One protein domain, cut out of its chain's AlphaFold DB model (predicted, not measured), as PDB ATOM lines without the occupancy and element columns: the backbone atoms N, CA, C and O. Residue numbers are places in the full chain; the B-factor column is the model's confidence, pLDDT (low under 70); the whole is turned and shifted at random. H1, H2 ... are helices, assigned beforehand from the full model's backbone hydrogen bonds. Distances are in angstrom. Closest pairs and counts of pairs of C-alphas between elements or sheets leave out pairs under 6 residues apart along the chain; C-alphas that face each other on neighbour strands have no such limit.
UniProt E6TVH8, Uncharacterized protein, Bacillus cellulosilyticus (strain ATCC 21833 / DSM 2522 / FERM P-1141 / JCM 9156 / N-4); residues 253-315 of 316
ATOM      1  N   ASN A 253     141.055 117.588 130.484       85.12
ATOM      2  CA  ASN A 253     141.332 117.213 131.877       85.12
ATOM      3  C   ASN A 253     142.444 116.154 132.013       85.12
ATOM      4  O   ASN A 253     143.295 116.301 132.882       85.12
ATOM      5  N   LYS A 254     142.505 115.175 131.098       89.44
ATOM      6  CA  LYS A 254     143.573 114.158 131.056       89.44
ATOM      7  C   LYS A 254     144.977 114.778 130.966       89.44
ATOM      8  O   LYS A 254     145.916 114.310 131.596       89.44
ATOM      9  N   TRP A 255     145.127 115.850 130.190       89.94
ATOM     10  CA  TRP A 255     146.408 116.545 130.036       89.94
ATOM     11  C   TRP A 255     146.736 117.432 131.235       89.94
ATOM     12  O   TRP A 255     147.902 117.610 131.564       89.94
ATOM     13  N   ILE A 256     145.717 117.958 131.917       88.56
ATOM     14  CA  ILE A 256     145.901 118.703 133.165       88.56
ATOM     15  C   ILE A 256     146.463 117.788 134.257       88.56
ATOM     16  O   ILE A 256     147.383 118.197 134.959       88.56
ATOM     17  N   GLU A 257     145.933 116.571 134.381       89.88
ATOM     18  CA  GLU A 257     146.430 115.556 135.319       89.88
ATOM     19  C   GLU A 257     147.893 115.209 135.010       89.88
ATOM     20  O   GLU A 257     148.752 115.387 135.872       89.88
ATOM     21  N   LYS A 258     148.204 114.904 133.740       91.56
ATOM     22  CA  LYS A 258     149.581 114.658 133.274       91.56
ATOM     23  C   LYS A 258     150.530 115.843 133.523       91.56
ATOM     24  O   LYS A 258     151.706 115.656 133.817       91.56
ATOM     25  N   ALA A 259     150.042 117.085 133.426       90.00
ATOM     26  CA  ALA A 259     150.841 118.271 133.749       90.00
ATOM     27  C   ALA A 259     151.240 118.300 135.228       90.00
ATOM     28  O   ALA A 259     152.382 118.616 135.550       90.00
ATOM     29  N   ILE A 260     150.286 117.996 136.114       90.75
ATOM     30  CA  ILE A 260     150.480 118.013 137.566       90.75
ATOM     31  C   ILE A 260     151.466 116.917 137.975       90.75
ATOM     32  O   ILE A 260     152.352 117.194 138.781       90.75
ATOM     33  N   GLU A 261     151.358 115.726 137.376       92.44
ATOM     34  CA  GLU A 261     152.328 114.631 137.536       92.44
ATOM     35  C   GLU A 261     153.747 115.072 137.155       92.44
ATOM     36  O   GLU A 261     154.690 114.848 137.907       92.44
ATOM     37  N   ASN A 262     153.890 115.810 136.051       89.81
ATOM     38  CA  ASN A 262     155.170 116.361 135.596       89.81
ATOM     39  C   ASN A 262     155.605 117.642 136.346       89.81
ATOM     40  O   ASN A 262     156.474 118.382 135.882       89.81
ATOM     41  N   GLY A 263     154.986 117.957 137.491       87.31
ATOM     42  CA  GLY A 263     155.335 119.113 138.326       87.31
ATOM     43  C   GLY A 263     154.936 120.475 137.740       87.31
ATOM     44  O   GLY A 263     155.309 121.530 138.267       87.31
ATOM     45  N   ILE A 264     154.151 120.500 136.662       89.56
ATOM     46  CA  ILE A 264     153.672 121.722 136.016       89.56
ATOM     47  C   ILE A 264     152.319 122.096 136.611       89.56
ATOM     48  O   ILE A 264     151.306 121.415 136.458       89.56
ATOM     49  N   ARG A 265     152.275 123.257 137.268       90.62
ATOM     50  CA  ARG A 265     151.033 123.781 137.850       90.62
ATOM     51  C   ARG A 265     149.949 123.907 136.777       90.62
ATOM     52  O   ARG A 265     150.193 124.431 135.692       90.62
ATOM     53  N   TYR A 266     148.713 123.572 137.138       89.06
ATOM     54  CA  TYR A 266     147.530 123.704 136.281       89.06
ATOM     55  C   TYR A 266     147.428 125.067 135.558       89.06
ATOM     56  O   TYR A 266     147.137 125.135 134.363       89.06
ATOM     57  N   LYS A 267     147.721 126.173 136.261       89.56
ATOM     58  CA  LYS A 267     147.745 127.529 135.680       89.56
ATOM     59  C   LYS A 267     148.805 127.682 134.581       89.56
ATOM     60  O   LYS A 267     148.542 128.371 133.599       89.56
ATOM     61  N   THR A 268     149.963 127.048 134.739       88.31
ATOM     62  CA  THR A 268     151.070 127.061 133.773       88.31
ATOM     63  C   THR A 268     150.701 126.286 132.517       88.31
ATOM     64  O   THR A 268     150.831 126.832 131.424       88.31
ATOM     65  N   TYR A 269     150.169 125.068 132.663       91.75
ATOM     66  CA  TYR A 269     149.677 124.274 131.534       91.75
ATOM     67  C   TYR A 269     148.644 125.060 130.710       91.75
ATOM     68  O   TYR A 269     148.793 125.200 129.499       91.75
ATOM     69  N   LEU A 270     147.659 125.686 131.371       89.44
ATOM     70  CA  LEU A 270     146.682 126.539 130.686       89.44
ATOM     71  C   LEU A 270     147.296 127.764 130.006       89.44
ATOM     72  O   LEU A 270     146.780 128.227 128.992       89.44
ATOM     73  N   GLY A 271     148.336 128.347 130.598       87.12
ATOM     74  CA  GLY A 271     149.060 129.456 129.984       87.12
ATOM     75  C   GLY A 271     149.738 129.015 128.689       87.12
ATOM     76  O   GLY A 271     149.596 129.680 127.669       87.12
ATOM     77  N   ARG A 272     150.409 127.859 128.717       88.25
ATOM     78  CA  ARG A 272     151.087 127.269 127.558       88.25
ATOM     79  C   ARG A 272     150.112 126.938 126.430       88.25
ATOM     80  O   ARG A 272     150.323 127.393 125.312       88.25
ATOM     81  N   THR A 273     149.004 126.259 126.722       86.38
ATOM     82  CA  THR A 273     148.004 125.920 125.694       86.38
ATOM     83  C   THR A 273     147.340 127.155 125.083       86.38
ATOM     84  O   THR A 273     147.151 127.214 123.872       86.38
ATOM     85  N   ARG A 274     147.056 128.201 125.876       82.25
ATOM     86  CA  ARG A 274     146.580 129.498 125.344       82.25
ATOM     87  C   ARG A 274     147.603 130.193 124.455       82.25
ATOM     88  O   ARG A 274     147.212 130.902 123.537       82.25
ATOM     89  N   ASN A 275     148.887 129.988 124.733       80.38
ATOM     90  CA  ASN A 275     149.992 130.480 123.919       80.38
ATOM     91  C   ASN A 275     150.304 129.554 122.726       80.38
ATOM     92  O   ASN A 275     151.354 129.706 122.110       80.38
ATOM     93  N   GLY A 276     149.417 128.602 122.408       82.81
ATOM     94  CA  GLY A 276     149.503 127.754 121.218       82.81
ATOM     95  C   GLY A 276     150.351 126.492 121.371       82.81
ATOM     96  O   GLY A 276     150.596 125.825 120.375       82.81
ATOM     97  N   TRP A 277     150.798 126.153 122.582       83.31
ATOM     98  CA  TRP A 277     151.573 124.931 122.808       83.31
ATOM     99  C   TRP A 277     150.696 123.699 122.630       83.31
ATOM    100  O   TRP A 277     149.528 123.698 123.041       83.31
ATOM    101  N   THR A 278     151.275 122.624 122.099       90.31
ATOM    102  CA  THR A 278     150.584 121.335 122.085       90.31
ATOM    103  C   THR A 278     150.396 120.825 123.523       90.31
ATOM    104  O   THR A 278     151.193 121.150 124.409       90.31
ATOM    105  N   PRO A 279     149.346 120.029 123.812       88.25
ATOM    106  CA  PRO A 279     149.146 119.472 125.151       88.25
ATOM    107  C   PRO A 279     150.348 118.659 125.659       88.25
ATOM    108  O   PRO A 279     150.636 118.658 126.854       88.25
ATOM    109  N   GLU A 280     151.086 118.011 124.762       88.94
ATOM    110  CA  GLU A 280     152.288 117.251 125.097       88.94
ATOM    111  C   GLU A 280     153.463 118.154 125.491       88.94
ATOM    112  O   GLU A 280     154.009 118.004 126.582       88.94
ATOM    113  N   GLU A 281     153.803 119.164 124.689       85.06
ATOM    114  CA  GLU A 281     154.856 120.132 125.042       85.06
ATOM    115  C   GLU A 281     154.504 120.886 126.330       85.06
ATOM    116  O   GLU A 281     155.333 121.081 127.223       85.06
ATOM    117  N   ALA A 282     153.230 121.268 126.469       88.00
ATOM    118  CA  ALA A 282     152.738 121.994 127.629       88.00
ATOM    119  C   ALA A 282     152.890 121.204 128.935       88.00
ATOM    120  O   ALA A 282     153.029 121.832 129.991       88.00
ATOM    121  N   THR A 283     152.876 119.869 128.855       91.19
ATOM    122  CA  THR A 283     153.014 118.943 129.985       91.19
ATOM    123  C   THR A 283     154.429 118.417 130.186       91.19
ATOM    124  O   THR A 283     154.698 117.903 131.260       91.19
ATOM    125  N   THR A 284     155.340 118.527 129.222       87.94
ATOM    126  CA  THR A 284     156.683 117.913 129.312       87.94
ATOM    127  C   THR A 284     157.808 118.925 129.478       87.94
ATOM    128  O   THR A 284     158.851 118.604 130.039       87.94
ATOM    129  N   THR A 285     157.619 120.173 129.043       83.19
ATOM    130  CA  THR A 285     158.685 121.176 129.148       83.19
ATOM    131  C   THR A 285     158.819 121.690 130.589       83.19
ATOM    132  O   THR A 285     157.827 122.157 131.161       83.19
ATOM    133  N   PRO A 286     160.017 121.686 131.196       79.69
ATOM    134  CA  PRO A 286     160.210 122.160 132.564       79.69
ATOM    135  C   PRO A 286     159.985 123.677 132.696       79.69
ATOM    136  O   PRO A 286     159.955 124.425 131.714       79.69
ATOM    137  N   LEU A 287     159.752 124.141 133.924       73.94
ATOM    138  CA  LEU A 287     159.687 125.570 134.243       73.94
ATOM    139  C   LEU A 287     161.102 126.162 134.258       73.94
ATOM    140  O   LEU A 287     162.035 125.525 134.734       73.94
ATOM    141  N   LEU A 288     161.247 127.395 133.772       70.88
ATOM    142  CA  LEU A 288     162.489 128.149 133.939       70.88
ATOM    143  C   LEU A 288     162.654 128.550 135.412       70.88
ATOM    144  O   LEU A 288     161.678 128.894 136.082       70.88
ATOM    145  N   GLU A 289     163.888 128.516 135.916       65.12
ATOM    146  CA  GLU A 289     164.194 128.961 137.276       65.12
ATOM    147  C   GLU A 289     163.957 130.468 137.430       65.12
ATOM    148  O   GLU A 289     164.433 131.298 136.647       65.12
ATOM    149  N   LYS A 290     163.226 130.823 138.491       50.75
ATOM    150  CA  LYS A 290     162.884 132.202 138.835       50.75
ATOM    151  C   LYS A 290     164.174 132.999 139.075       50.75
ATOM    152  O   LYS A 290     164.916 132.694 140.000       50.75
ATOM    153  N   GLY A 291     164.435 134.012 138.244       56.81
ATOM    154  CA  GLY A 291     165.648 134.843 138.316       56.81
ATOM    155  C   GLY A 291     166.627 134.679 137.147       56.81
ATOM    156  O   GLY A 291     167.435 135.575 136.924       56.81
ATOM    157  N   LYS A 292     166.511 133.614 136.338       53.25
ATOM    158  CA  LYS A 292     167.312 133.423 135.106       53.25
ATOM    159  C   LYS A 292     166.601 133.902 133.825       53.25
ATOM    160  O   LYS A 292     167.131 133.779 132.727       53.25
ATOM    161  N   GLU A 293     165.405 134.483 133.952       50.84
ATOM    162  CA  GLU A 293     164.513 134.852 132.835       50.84
ATOM    163  C   GLU A 293     164.975 136.083 132.027       50.84
ATOM    164  O   GLU A 293     164.565 136.257 130.878       50.84
ATOM    165  N   PHE A 294     165.828 136.934 132.605       46.19
ATOM    166  CA  PHE A 294     166.187 138.250 132.051       46.19
ATOM    167  C   PHE A 294     167.436 138.237 131.151       46.19
ATOM    168  O   PHE A 294     167.701 139.221 130.465       46.19
ATOM    169  N   LEU A 295     168.177 137.125 131.128       46.84
ATOM    170  CA  LEU A 295     169.460 136.955 130.428       46.84
ATOM    171  C   LEU A 295     169.381 135.927 129.290       46.84
ATOM    172  O   LEU A 295     170.370 135.300 128.935       46.84
ATOM    173  N   ASN A 296     168.203 135.738 128.689       54.41
ATOM    174  CA  ASN A 296     168.132 134.965 127.454       54.41
ATOM    175  C   ASN A 296     168.536 135.873 126.277       54.41
ATOM    176  O   ASN A 296     167.685 136.528 125.664       54.41
ATOM    177  N   GLU A 297     169.843 135.950 126.004       54.25
ATOM    178  CA  GLU A 297     170.440 136.690 124.878       54.25
ATOM    179  C   GLU A 297     169.752 136.359 123.548       54.25
ATOM    180  O   GLU A 297     169.523 137.240 122.717       54.25
ATOM    181  N   GLU A 298     169.304 135.112 123.392       51.72
ATOM    182  CA  GLU A 298     168.552 134.641 122.234       51.72
ATOM    183  C   GLU A 298     167.218 135.388 122.078       51.72
ATOM    184  O   GLU A 298     166.794 135.726 120.971       51.72
ATOM    185  N   ARG A 299     166.551 135.713 123.192       51.31
ATOM    186  CA  ARG A 299     165.269 136.431 123.211       51.31
ATOM    187  C   ARG A 299     165.450 137.925 122.921       51.31
ATOM    188  O   ARG A 299     164.649 138.488 122.174       51.31
ATOM    189  N   GLN A 300     166.519 138.548 123.430       53.72
ATOM    190  CA  GLN A 300     166.901 139.916 123.042       53.72
ATOM    191  C   GLN A 300     167.309 139.996 121.563       53.72
ATOM    192  O   GLN A 300     166.907 140.926 120.861       53.72
ATOM    193  N   GLY A 301     168.059 139.007 121.071       60.56
ATOM    194  CA  GLY A 301     168.442 138.882 119.665       60.56
ATOM    195  C   GLY A 301     167.230 138.729 118.749       60.56
ATOM    196  O   GLY A 301     167.105 139.461 117.767       60.56
ATOM    197  N   LYS A 302     166.274 137.866 119.117       59.56
ATOM    198  CA  LYS A 302     165.000 137.698 118.397       59.56
ATOM    199  C   LYS A 302     164.184 138.992 118.363       59.56
ATOM    200  O   LYS A 302     163.683 139.347 117.300       59.56
ATOM    201  N   ALA A 303     164.109 139.744 119.464       53.19
ATOM    202  CA  ALA A 303     163.423 141.040 119.495       53.19
ATOM    203  C   ALA A 303     164.107 142.095 118.600       53.19
ATOM    204  O   ALA A 303     163.435 142.777 117.822       53.19
ATOM    205  N   ARG A 304     165.446 142.191 118.642       60.78
ATOM    206  CA  ARG A 304     166.234 143.079 117.764       60.78
ATOM    207  C   ARG A 304     166.068 142.720 116.284       60.78
ATOM    208  O   ARG A 304     165.895 143.613 115.456       60.78
ATOM    209  N   ASN A 305     166.099 141.433 115.946       64.88
ATOM    210  CA  ASN A 305     165.964 140.960 114.567       64.88
ATOM    211  C   ASN A 305     164.537 141.133 114.036       64.88
ATOM    212  O   ASN A 305     164.369 141.632 112.927       64.88
ATOM    213  N   ALA A 306     163.514 140.834 114.841       59.28
ATOM    214  CA  ALA A 306     162.120 141.092 114.479       59.28
ATOM    215  C   ALA A 306     161.874 142.582 114.176       59.28
ATOM    216  O   ALA A 306     161.202 142.919 113.203       59.28
ATOM    217  N   PHE A 307     162.480 143.485 114.953       55.84
ATOM    218  CA  PHE A 307     162.403 144.925 114.702       55.84
ATOM    219  C   PHE A 307     163.126 145.350 113.407       55.84
ATOM    220  O   PHE A 307     162.605 146.169 112.644       55.84
ATOM    221  N   LYS A 308     164.303 144.772 113.115       62.34
ATOM    222  CA  LYS A 308     165.026 145.003 111.849       62.34
ATOM    223  C   LYS A 308     164.205 144.562 110.633       62.34
ATOM    224  O   LYS A 308     164.131 145.311 109.662       62.34
ATOM    225  N   GLU A 309     163.573 143.391 110.693       60.59
ATOM    226  CA  GLU A 309     162.733 142.864 109.609       60.59
ATOM    227  C   GLU A 309     161.461 143.699 109.401       60.59
ATOM    228  O   GLU A 309     161.150 144.081 108.273       60.59
ATOM    229  N   PHE A 310     160.790 144.123 110.476       52.19
ATOM    230  CA  PHE A 310     159.651 145.046 110.389       52.19
ATOM    231  C   PHE A 310     160.000 146.353 109.649       52.19
ATOM    232  O   PHE A 310     159.223 146.850 108.830       52.19
ATOM    233  N   ARG A 311     161.203 146.902 109.878       47.19
ATOM    234  CA  ARG A 311     161.674 148.117 109.193       47.19
ATOM    235  C   ARG A 311     161.925 147.904 107.696       47.19
ATOM    236  O   ARG A 311     161.749 148.849 106.928       47.19
ATOM    237  N   LYS A 312     162.329 146.699 107.277       52.03
ATOM    238  CA  LYS A 312     162.508 146.353 105.855       52.03
ATOM    239  C   LYS A 312     161.169 146.281 105.121       52.03
ATOM    240  O   LYS A 312     161.081 146.761 103.997       52.03
ATOM    241  N   ILE A 313     160.128 145.761 105.774       45.38
ATOM    242  CA  ILE A 313     158.780 145.623 105.195       45.38
ATOM    243  C   ILE A 313     158.162 146.989 104.866       45.38
ATOM    244  O   ILE A 313     157.509 147.132 103.843       45.38
ATOM    245  N   ARG A 314     158.416 148.021 105.680       39.34
ATOM    246  CA  ARG A 314     157.841 149.367 105.495       39.34
ATOM    247  C   ARG A 314     158.552 150.229 104.431       39.34
ATOM    248  O   ARG A 314     158.123 151.349 104.181       39.34
ATOM    249  N   LYS A 315     159.671 149.761 103.867       46.41
ATOM    250  CA  LYS A 315     160.434 150.461 102.812       46.41
ATOM    251  C   LYS A 315     160.078 150.008 101.386       46.41
ATOM    252  O   LYS A 315     160.687 150.516 100.449       46.41
TER     253      LYS A 315
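What this domain is: This is residues 253 to 315 of the 316 residues of an uncharacterized protein of Bacillus cellulosilyticus (strain ATCC 21833 / DSM 2522 / FERM P-1141 / JCM 9156 / N-4) (UniProt E6TVH8). A small head of three short helices, H1, H2 and H3, comes first; from it residues 288 to 315 stick out as a long arm holding the longest helix, H4. In the head H1 and H3 lie side by side, with H2 steeply tilted to both. The printed part has 63 residues with four named helices, H1 to H4 in order along the chain, which hold 41 of them, and no named strand; the class is all helix. The whole is only just extended, close to loose: radius of gyration of the C-alphas 16.1 A, spans 49 by 26 by 15 A.

How they stand to each other: Start with H1, residues 253 to 261; H2, residues 266 to 274, touches it, closest C-alphas Ile 256 and Tyr 266, 6.1 A, at a steep tilt of 57 degrees, opposite ways. H3, residues 279 to 284, touches H1, closest C-alphas Ala 259 and Thr 283, 4.4 A, at a shallow tilt of 8 degrees, the same way. H3 touches H2 too, closest C-alphas Tyr 269 and Ala 282, 5.5 A. H4, residues 297 to 313, is apart from these three. In all four, every backbone O i to N i+4 pair is within hydrogen-bond range.

Where its parts are: Find C-alpha 253 at (141.332, 117.213, 131.877), where H1 begins. H4 runs 24.6 A to C-alpha 313 at (158.780, 145.623, 105.195).

The domain as a whole: The printed part has no cut. The link from H3 to H4 is long, 12 residues. Residues 289 to 315 have pLDDT under 70.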